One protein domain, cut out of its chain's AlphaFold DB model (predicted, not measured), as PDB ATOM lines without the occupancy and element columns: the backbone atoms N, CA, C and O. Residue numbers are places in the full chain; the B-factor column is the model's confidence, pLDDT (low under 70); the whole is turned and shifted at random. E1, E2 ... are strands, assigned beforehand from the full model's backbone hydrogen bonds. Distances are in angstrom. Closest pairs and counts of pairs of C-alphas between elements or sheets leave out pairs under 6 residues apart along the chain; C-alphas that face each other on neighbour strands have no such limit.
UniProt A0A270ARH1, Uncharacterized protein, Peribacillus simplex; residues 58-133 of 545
ATOM      1  N   ILE A  58      34.007  53.677  16.015       89.50
ATOM      2  CA  ILE A  58      32.666  53.150  16.236       89.50
ATOM      3  C   ILE A  58      32.452  52.909  17.724       89.50
ATOM      4  O   ILE A  58      33.269  52.256  18.367       89.50
ATOM      5  N   LYS A  59      31.333  53.399  18.258       91.88
ATOM      6  CA  LYS A  59      30.875  53.142  19.625       91.88
ATOM      7  C   LYS A  59      29.534  52.413  19.593       91.88
ATOM      8  O   LYS A  59      28.531  52.997  19.200       91.88
ATOM      9  N   ILE A  60      29.511  51.149  20.003       90.56
ATOM     10  CA  ILE A  60      28.303  50.317  20.074       90.56
ATOM     11  C   ILE A  60      27.800  50.304  21.515       90.56
ATOM     12  O   ILE A  60      28.563  50.010  22.440       90.56
ATOM     13  N   ILE A  61      26.523  50.622  21.701       88.00
ATOM     14  CA  ILE A  61      25.862  50.744  23.001       88.00
ATOM     15  C   ILE A  61      24.623  49.851  23.017       88.00
ATOM     16  O   ILE A  61      23.888  49.789  22.038       88.00
ATOM     17  N   PHE A  62      24.390  49.176  24.135       82.94
ATOM     18  CA  PHE A  62      23.157  48.444  24.416       82.94
ATOM     19  C   PHE A  62      22.806  48.650  25.885       82.94
ATOM     20  O   PHE A  62      23.687  48.504  26.733       82.94
ATOM     21  N   ASP A  63      21.551  48.996  26.183       81.12
ATOM     22  CA  ASP A  63      21.067  49.213  27.556       81.12
ATOM     23  C   ASP A  63      21.996  50.143  28.369       81.12
ATOM     24  O   ASP A  63      22.517  49.807  29.433       81.12
ATOM     25  N   ASN A  64      22.317  51.301  27.778       80.56
ATOM     26  CA  ASN A  64      23.229  52.322  28.308       80.56
ATOM     27  C   ASN A  64      24.670  51.852  28.614       80.56
ATOM     28  O   ASN A  64      25.456  52.607  29.192       80.56
ATOM     29  N   LYS A  65      25.066  50.643  28.196       71.00
ATOM     30  CA  LYS A  65      26.425  50.106  28.353       71.00
ATOM     31  C   LYS A  65      27.166  50.107  27.025       71.00
ATOM     32  O   LYS A  65      26.643  49.677  26.001       71.00
ATOM     33  N   VAL A  66      28.417  50.563  27.048       87.75
ATOM     34  CA  VAL A  66      29.305  50.507  25.882       87.75
ATOM     35  C   VAL A  66      29.794  49.074  25.712       87.75
ATOM     36  O   VAL A  66      30.533  48.570  26.554       87.75
ATOM     37  N   LEU A  67      29.379  48.426  24.627       80.56
ATOM     38  CA  LEU A  67      29.786  47.061  24.293       80.56
ATOM     39  C   LEU A  67      31.088  47.023  23.491       80.56
ATOM     40  O   LEU A  67      31.847  46.064  23.589       80.56
ATOM     41  N   TYR A  68      31.332  48.051  22.677       88.06
ATOM     42  CA  TYR A  68      32.484  48.125  21.781       88.06
ATOM     43  C   TYR A  68      32.805  49.582  21.465       88.06
ATOM     44  O   TYR A  68      31.898  50.364  21.188       88.06
ATOM     45  N   HIS A  69      34.080  49.960  21.525       91.81
ATOM     46  CA  HIS A  69      34.536  51.306  21.192       91.81
ATOM     47  C   HIS A  69      35.948  51.250  20.612       91.81
ATOM     48  O   HIS A  69      36.924  51.215  21.356       91.81
ATOM     49  N   GLU A  70      36.059  51.202  19.286       86.75
ATOM     50  CA  GLU A  70      37.346  51.037  18.605       86.75
ATOM     51  C   GLU A  70      37.415  51.844  17.309       86.75
ATOM     52  O   GLU A  70      36.399  52.170  16.695       86.75
ATOM     53  N   GLN A  71      38.641  52.136  16.874       87.69
ATOM     54  CA  GLN A  71      38.904  52.693  15.555       87.69
ATOM     55  C   GLN A  71      38.826  51.581  14.507       87.69
ATOM     56  O   GLN A  71      39.508  50.558  14.622       87.69
ATOM     57  N   VAL A  72      38.033  51.774  13.454       84.19
ATOM     58  CA  VAL A  72      37.903  50.790  12.373       84.19
ATOM     59  C   VAL A  72      38.331  51.385  11.026       84.19
ATOM     60  O   VAL A  72      38.292  52.599  10.840       84.19
ATOM     61  N   PRO A  73      38.777  50.557  10.058       83.31
ATOM     62  CA  PRO A  73      39.189  51.055   8.750       83.31
ATOM     63  C   PRO A  73      38.090  51.869   8.058       83.31
ATOM     64  O   PRO A  73      36.907  51.528   8.132       83.31
ATOM     65  N   THR A  74      38.488  52.900   7.312       77.44
ATOM     66  CA  THR A  74      37.576  53.684   6.467       77.44
ATOM     67  C   THR A  74      36.776  52.769   5.541       77.44
ATOM     68  O   THR A  74      37.351  51.844   4.959       77.44
ATOM     69  N   LYS A  75      35.483  53.056   5.344       82.12
ATOM     70  CA  LYS A  75      34.563  52.253   4.512       82.12
ATOM     71  C   LYS A  75      34.280  50.838   5.047       82.12
ATOM     72  O   LYS A  75      33.831  49.986   4.282       82.12
ATOM     73  N   THR A  76      34.521  50.570   6.335       87.69
ATOM     74  CA  THR A  76      34.056  49.325   6.976       87.69
ATOM     75  C   THR A  76      32.529  49.254   6.906       87.69
ATOM     76  O   THR A  76      31.845  50.225   7.221       87.69
ATOM     77  N   MET A  77      31.986  48.112   6.488       88.88
ATOM     78  CA  MET A  77      30.539  47.879   6.449       88.88
ATOM     79  C   MET A  77      30.064  47.296   7.778       88.88
ATOM     80  O   MET A  77      30.567  46.273   8.225       88.88
ATOM     81  N   ILE A  78      29.075  47.915   8.397       91.31
ATOM     82  CA  ILE A  78      28.533  47.526   9.694       91.31
ATOM     83  C   ILE A  78      27.204  46.842   9.448       91.31
ATOM     84  O   ILE A  78      26.336  47.416   8.794       91.31
ATOM     85  N   GLN A  79      27.056  45.613   9.937       92.94
ATOM     86  CA  GLN A  79      25.827  44.843   9.793       92.94
ATOM     87  C   GLN A  79      25.356  44.362  11.162       92.94
ATOM     88  O   GLN A  79      26.090  43.662  11.858       92.94
ATOM     89  N   VAL A  80      24.128  44.724  11.530       91.00
ATOM     90  CA  VAL A  80      23.414  44.145  12.672       91.00
ATOM     91  C   VAL A  80      22.535  43.031  12.131       91.00
ATOM     92  O   VAL A  80      21.739  43.269  11.219       91.00
ATOM     93  N   LEU A  81      22.705  41.824  12.658       90.88
ATOM     94  CA  LEU A  81      21.992  40.626  12.227       90.88
ATOM     95  C   LEU A  81      20.987  40.187  13.297       90.88
ATOM     96  O   LEU A  81      21.179  40.476  14.480       90.88
ATOM     97  N   ASN A  82      19.929  39.480  12.894       86.19
ATOM     98  CA  ASN A  82      19.104  38.711  13.828       86.19
ATOM     99  C   ASN A  82      19.772  37.366  14.177       86.19
ATOM    100  O   ASN A  82      20.871  37.048  13.720       86.19
ATOM    101  N   ASP A  83      19.102  36.583  15.017       80.06
ATOM    102  CA  ASP A  83      19.501  35.229  15.414       80.06
ATOM    103  C   ASP A  83      19.563  34.232  14.240       80.06
ATOM    104  O   ASP A  83      20.328  33.273  14.289       80.06
ATOM    105  N   SER A  84      18.809  34.487  13.168       84.56
ATOM    106  CA  SER A  84      18.779  33.700  11.926       84.56
ATOM    107  C   SER A  84      19.795  34.170  10.869       84.56
ATOM    108  O   SER A  84      19.726  33.748   9.718       84.56
ATOM    109  N   GLU A  85      20.732  35.048  11.244       82.94
ATOM    110  CA  GLU A  85      21.733  35.672  10.360       82.94
ATOM    111  C   GLU A  85      21.159  36.562   9.237       82.94
ATOM    112  O   GLU A  85      21.862  36.929   8.291       82.94
ATOM    113  N   GLU A  86      19.901  36.985   9.339       88.19
ATOM    114  CA  GLU A  86      19.324  37.978   8.436       88.19
ATOM    115  C   GLU A  86      19.763  39.387   8.846       88.19
ATOM    116  O   GLU A  86      19.809  39.743  10.025       88.19
ATOM    117  N   VAL A  87      20.076  40.223   7.858       89.88
ATOM    118  CA  VAL A  87      20.575  41.580   8.092       89.88
ATOM    119  C   VAL A  87      19.413  42.510   8.448       89.88
ATOM    120  O   VAL A  87      18.576  42.816   7.603       89.88
ATOM    121  N   LEU A  88      19.398  42.999   9.688       87.94
ATOM    122  CA  LEU A  88      18.415  43.963  10.193       87.94
ATOM    123  C   LEU A  88      18.803  45.408   9.865       87.94
ATOM    124  O   LEU A  88      17.952  46.227   9.529       87.94
ATOM    125  N   LYS A  89      20.099  45.723   9.960       88.88
ATOM    126  CA  LYS A  89      20.654  47.047   9.653       88.88
ATOM    127  C   LYS A  89      21.991  46.887   8.947       88.88
ATOM    128  O   LYS A  89      22.796  46.052   9.350       88.88
ATOM    129  N   SER A  90      22.234  47.682   7.906       91.06
ATOM    130  CA  SER A  90      23.492  47.674   7.154       91.06
ATOM    131  C   SER A  90      23.893  49.090   6.770       91.06
ATOM    132  O   SER A  90      23.141  49.772   6.080       91.06
ATOM    133  N   GLU A  91      25.089  49.514   7.164       89.00
ATOM    134  CA  GLU A  91      25.581  50.873   6.922       89.00
ATOM    135  C   GLU A  91      27.086  50.866   6.636       89.00
ATOM    136  O   GLU A  91      27.827  50.047   7.177       89.00
ATOM    137  N   VAL A  92      27.556  51.743   5.749       87.94
ATOM    138  CA  VAL A  92      28.992  51.900   5.476       87.94
ATOM    139  C   VAL A  92      29.512  53.054   6.311       87.94
ATOM    140  O   VAL A  92      28.988  54.163   6.227       87.94
ATOM    141  N   LEU A  93      30.573  52.806   7.076       84.62
ATOM    142  CA  LEU A  93      31.164  53.823   7.924       84.62
ATOM    143  C   LEU A  93      31.764  54.947   7.070       84.62
ATOM    144  O   LEU A  93      32.754  54.753   6.353       84.62
ATOM    145  N   SER A  94      31.133  56.115   7.154       79.56
ATOM    146  CA  SER A  94      31.571  57.364   6.529       79.56
ATOM    147  C   SER A  94      32.222  58.318   7.533       79.56
ATOM    148  O   SER A  94      32.801  59.322   7.119       79.56
ATOM    149  N   GLY A  95      32.183  57.980   8.827       82.69
ATOM    150  CA  GLY A  95      32.928  58.651   9.875       82.69
ATOM    151  C   GLY A  95      32.724  58.105  11.278       82.69
ATOM    152  O   GLY A  95      32.231  56.992  11.414       82.69
ATOM    153  N   ASP A  96      33.096  58.867  12.307       86.81
ATOM    154  CA  ASP A  96      32.818  58.499  13.698       86.81
ATOM    155  C   ASP A  96      31.315  58.239  13.892       86.81
ATOM    156  O   ASP A  96      30.472  59.051  13.504       86.81
ATOM    157  N   MET A  97      30.973  57.087  14.469       87.44
ATOM    158  CA  MET A  97      29.593  56.619  14.557       87.44
ATOM    159  C   MET A  97      29.290  56.030  15.930       87.44
ATOM    160  O   MET A  97      30.008  55.168  16.437       87.44
ATOM    161  N   GLN A  98      28.162  56.442  16.499       91.12
ATOM    162  CA  GLN A  98      27.568  55.805  17.666       91.12
ATOM    163  C   GLN A  98      26.360  54.977  17.224       91.12
ATOM    164  O   GLN A  98      25.452  55.495  16.579       91.12
ATOM    165  N   LEU A  99      26.360  53.688  17.560       90.06
ATOM    166  CA  LEU A  99      25.283  52.754  17.258       90.06
ATOM    167  C   LEU A  99      24.660  52.255  18.555       90.06
ATOM    168  O   LEU A  99      25.313  51.564  19.333       90.06
ATOM    169  N   GLU A 100      23.392  52.574  18.757       90.38
ATOM    170  CA  GLU A 100      22.576  51.999  19.820       90.38
ATOM    171  C   GLU A 100      21.837  50.771  19.277       90.38
ATOM    172  O   GLU A 100      21.269  50.816  18.183       90.38
ATOM    173  N   LEU A 101      21.945  49.650  19.987       89.19
ATOM    174  CA  LEU A 101      21.323  48.386  19.611       89.19
ATOM    175  C   LEU A 101      19.948  48.264  20.268       89.19
ATOM    176  O   LEU A 101      19.815  48.449  21.477       89.19
ATOM    177  N   ASP A 102      18.951  47.883  19.475       88.00
ATOM    178  CA  ASP A 102      17.619  47.554  19.973       88.00
ATOM    179  C   ASP A 102      17.590  46.157  20.607       88.00
ATOM    180  O   ASP A 102      18.404  45.284  20.287       88.00
ATOM    181  N   ASN A 103      16.596  45.910  21.466       81.06
ATOM    182  CA  ASN A 103      16.324  44.561  21.958       81.06
ATOM    183  C   ASN A 103      16.032  43.613  20.779       81.06
ATOM    184  O   ASN A 103      15.128  43.891  19.981       81.06
ATOM    185  N   PRO A 104      16.756  42.484  20.654       83.38
ATOM    186  CA  PRO A 104      16.502  41.535  19.585       83.38
ATOM    187  C   PRO A 104      15.125  40.891  19.773       83.38
ATOM    188  O   PRO A 104      14.601  40.791  20.883       83.38
ATOM    189  N   LYS A 105      14.524  40.425  18.676       81.19
ATOM    190  CA  LYS A 105      13.295  39.628  18.744       81.19
ATOM    191  C   LYS A 105      13.659  38.227  19.236       81.19
ATOM    192  O   LYS A 105      14.208  37.446  18.473       81.19
ATOM    193  N   ILE A 106      13.391  37.943  20.508       78.38
ATOM    194  CA  ILE A 106      13.746  36.679  21.167       78.38
ATOM    195  C   ILE A 106      12.519  35.749  21.195       78.38
ATOM    196  O   ILE A 106      11.406  36.186  21.495       78.38
ATOM    197  N   GLY A 107      12.707  34.470  20.856       67.25
ATOM    198  CA  GLY A 107      11.662  33.442  20.931       67.25
ATOM    199  C   GLY A 107      11.373  32.985  22.370       67.25
ATOM    200  O   GLY A 107      12.220  33.115  23.253       67.25
ATOM    201  N   LYS A 108      10.181  32.420  22.622       60.38
ATOM    202  CA  LYS A 108       9.806  31.879  23.948       60.38
ATOM    203  C   LYS A 108      10.839  30.854  24.446       60.38
ATOM    204  O   LYS A 108      11.149  29.921  23.713       60.38
ATOM    205  N   GLY A 109      11.298  31.004  25.694       62.75
ATOM    206  CA  GLY A 109      12.232  30.083  26.360       62.75
ATOM    207  C   GLY A 109      13.719  30.372  26.119       62.75
ATOM    208  O   GLY A 109      14.567  29.555  26.472       62.75
ATOM    209  N   THR A 110      14.050  31.518  25.520       71.75
ATOM    210  CA  THR A 110      15.436  31.961  25.310       71.75
ATOM    211  C   THR A 110      15.635  33.378  25.843       71.75
ATOM    212  O   THR A 110      14.687  34.155  25.923       71.75
ATOM    213  N   MET A 111      16.869  33.725  26.206       71.81
ATOM    214  CA  MET A 111      17.276  35.074  26.608       71.81
ATOM    215  C   MET A 111      18.524  35.521  25.841       71.81
ATOM    216  O   MET A 111      19.337  34.694  25.419       71.81
ATOM    217  N   LEU A 112      18.703  36.833  25.676       78.62
ATOM    218  CA  LEU A 112      19.937  37.401  25.131       78.62
ATOM    219  C   LEU A 112      21.079  37.184  26.133       78.62
ATOM    220  O   LEU A 112      21.058  37.735  27.229       78.62
ATOM    221  N   SER A 113      22.076  36.393  25.748       78.88
ATOM    222  CA  SER A 113      23.271  36.138  26.557       78.88
ATOM    223  C   SER A 113      24.276  37.280  26.408       78.88
ATOM    224  O   SER A 113      24.653  37.925  27.383       78.88
ATOM    225  N   TYR A 114      24.686  37.568  25.171       80.75
ATOM    226  CA  TYR A 114      25.568  38.688  24.834       80.75
ATOM    227  C   TYR A 114      25.469  39.026  23.342       80.75
ATOM    228  O   TYR A 114      24.929  38.252  22.554       80.75
ATOM    229  N   TRP A 115      26.020  40.167  22.934       87.00
ATOM    230  CA  TRP A 115      26.205  40.508  21.522       87.00
ATOM    231  C   TRP A 115      27.593  40.062  21.058       87.00
ATOM    232  O   TRP A 115      28.597  40.482  21.630       87.00
ATOM    233  N   SER A 116      27.672  39.223  20.023       87.44
ATOM    234  CA  SER A 116      28.942  38.923  19.355       87.44
ATOM    235  C   SER A 116      29.248  40.008  18.328       87.44
ATOM    236  O   SER A 116      28.389  40.345  17.511       87.44
ATOM    237  N   ILE A 117      30.471  40.542  18.366       91.06
ATOM    238  CA  ILE A 117      30.959  41.599  17.476       91.06
ATOM    239  C   ILE A 117      32.211  41.066  16.782       91.06
ATOM    240  O   ILE A 117      33.256  40.887  17.403       91.06
ATOM    241  N   GLU A 118      32.099  40.770  15.489       88.62
ATOM    242  CA  GLU A 118      33.135  40.071  14.723       88.62
ATOM    243  C   GLU A 118      33.551  40.877  13.489       88.62
ATOM    244  O   GLU A 118      32.722  41.287  12.675       88.62
ATOM    245  N   LYS A 119      34.862  41.069  13.302       86.56
ATOM    246  CA  LYS A 119      35.420  41.720  12.111       86.56
ATOM    247  C   LYS A 119      35.783  40.675  11.056       86.56
ATOM    248  O   LYS A 119      36.697  39.880  11.259       86.56
ATOM    249  N   LYS A 120      35.114  40.695   9.901       87.00
ATOM    250  CA  LYS A 120      35.350  39.750   8.795       87.00
ATOM    251  C   LYS A 120      35.262  40.454   7.445       87.00
ATOM    252  O   LYS A 120      34.256  41.082   7.148       87.00
ATOM    253  N   ASN A 121      36.293  40.328   6.604       81.06
ATOM    254  CA  ASN A 121      36.308  40.844   5.223       81.06
ATOM    255  C   ASN A 121      35.880  42.324   5.098       81.06
ATOM    256  O   ASN A 121      34.999  42.650   4.306       81.06
ATOM    257  N   SER A 122      36.469  43.210   5.908       82.94
ATOM    258  CA  SER A 122      36.100  44.641   5.978       82.94
ATOM    259  C   SER A 122      34.644  44.906   6.391       82.94
ATOM    260  O   SER A 122      34.111  45.989   6.144       82.94
ATOM    261  N   LYS A 123      34.008  43.931   7.048       90.12
ATOM    262  CA  LYS A 123      32.715  44.070   7.710       90.12
ATOM    263  C   LYS A 123      32.852  43.921   9.218       90.12
ATOM    264  O   LYS A 123      33.678  43.135   9.681       90.12
ATOM    265  N   LEU A 124      32.018  44.635   9.959       91.06
ATOM    266  CA  LEU A 124      31.789  44.451  11.385       91.06
ATOM    267  C   LEU A 124      30.387  43.855  11.554       91.06
ATOM    268  O   LEU A 124      29.395  44.515  11.245       91.06
ATOM    269  N   LEU A 125      30.318  42.592  11.966       92.06
ATOM    270  CA  LEU A 125      29.083  41.829  12.126       92.06
ATOM    271  C   LEU A 125      28.689  41.815  13.603       92.06
ATOM    272  O   LEU A 125      29.487  41.402  14.441       92.06
ATOM    273  N   ILE A 126      27.472  42.256  13.908       93.06
ATOM    274  CA  ILE A 126      26.926  42.356  15.262       93.06
ATOM    275  C   ILE A 126      25.725  41.416  15.343       93.06
ATOM    276  O   ILE A 126      24.715  41.664  14.685       93.06
ATOM    277  N   LYS A 127      25.828  40.332  16.119       91.06
ATOM    278  CA  LYS A 127      24.773  39.309  16.237       91.06
ATOM    279  C   LYS A 127      24.412  39.032  17.700       91.06
ATOM    280  O   LYS A 127      25.323  38.928  18.527       91.06
ATOM    281  N   PRO A 128      23.122  38.890  18.042       88.88
ATOM    282  CA  PRO A 128      22.724  38.460  19.373       88.88
ATOM    283  C   PRO A 128      23.056  36.975  19.549       88.88
ATOM    284  O   PRO A 128      22.741  36.149  18.695       88.88
ATOM    285  N   VAL A 129      23.697  36.623  20.658       83.12
ATOM    286  CA  VAL A 129      23.914  35.233  21.068       83.12
ATOM    287  C   VAL A 129      22.872  34.898  22.122       83.12
ATOM    288  O   VAL A 129      22.858  35.502  23.196       83.12
ATOM    289  N   LEU A 130      21.982  33.962  21.803       84.12
ATOM    290  CA  LEU A 130      20.892  33.543  22.682       84.12
ATOM    291  C   LEU A 130      21.314  32.353  23.555       84.12
ATOM    292  O   LEU A 130      22.160  31.550  23.160       84.12
ATOM    293  N   ALA A 131      20.728  32.249  24.744       71.31
ATOM    294  CA  ALA A 131      20.869  31.109  25.646       71.31
ATOM    295  C   ALA A 131      19.498  30.657  26.159       71.31
ATOM    296  O   ALA A 131      18.578  31.470  26.248       71.31
ATOM    297  N   ASP A 132      19.380  29.380  26.525       69.94
ATOM    298  CA  ASP A 132      18.159  28.838  27.125       69.94
ATOM    299  C   ASP A 132      17.847  29.532  28.460       69.94
ATOM    300  O   ASP A 132      18.734  29.759  29.297       69.94
ATOM    301  N   GLU A 133      16.572  29.848  28.671       65.88
ATOM    302  CA  GLU A 133      16.067  30.361  29.939       65.88
ATOM    303  C   GLU A 133      16.115  29.225  30.979       65.88
ATOM    304  O   GLU A 133      15.479  28.182  30.830       65.88
TER     305      GLU A 133
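What this domain is: This is residues 58 to 133 of the 545 residues of an uncharacterized protein of Peribacillus simplex (UniProt A0A270ARH1). Two sheets of strands stand partly face to face as a small, loose-edged sandwich, with the strands of both running roughly along the longest axis. The larger sheet, E4 E3 E7 E6, is twisted, and the far part of its long hairpin E6 and E7 runs on past the smaller sheet, E2 E1 E5, toward one end of the domain. The printed part has 76 residues, with no named helix and seven named strands in the order E1 to E7. The class is all strand, and both sheets are mixed. The whole is compact, with a radius of gyration of the C-alphas of 12.7 A, yet elongated in outline, spanning 40 by 25 by 15 A.

Where its parts are: E1, residues 58 to 62, begins with C-alpha 58 at (32.666, 53.150, 16.236) and is 13.4 A long. E2, residues 65 to 71, is 18.1 A long. E3, residues 77 to 81, and E4, residues 87 to 92, measure 12.6 A and 13.6 A. E5, residues 97 to 100, is 9.9 A long. E6, residues 110 to 120, begins with C-alpha 110 at (15.436, 31.961, 25.310), is 27.0 A long and bends by 58 degrees at residue 113. E7, residues 123 to 132, is 28.7 A long and ends with C-alpha 132 at (18.159, 28.838, 27.125).

How they stand to each other: In the larger sheet the edge strands are E4 and E6. E6 and E7 form an antiparallel hairpin at 158 degrees, with N 111 and O 131 at 2.8 A and N 120 and O 123 at 2.8 A. E7 is parallel to E3 at 17 degrees, with N 126 and O 79 at 2.8 A. E3 and E4 form an antiparallel hairpin at 167 degrees, with N 78 and O 91 at 2.8 A. From edge to edge of this sheet the strands' lines turn by 32 degrees. In the smaller sheet the inner strand E1 forms an antiparallel hairpin with E2 at 169 degrees, with N 60 and O 68 at 2.8 A. On the other side of E1, E5 is parallel to it at 11 degrees, with N 61 and O 99 at 2.8 A. Between the sheets, the closest C-alphas of E2 and E6, those of Leu 67 and Trp 115, are 8.0 A apart. E1 and E7 are apart, and so are E4 and E5.

The domain as a whole: The two C-alphas farthest apart, those of Thr 74 and Gly 109, are 39.9 A from each other. The printed part has no cut. No link is long; E5 to E6, with nine residues between them, is short, and the other links are tight. The mean pLDDT of the printed part is 84.2, with residues 107 to 109 and 132 to 133 under 70.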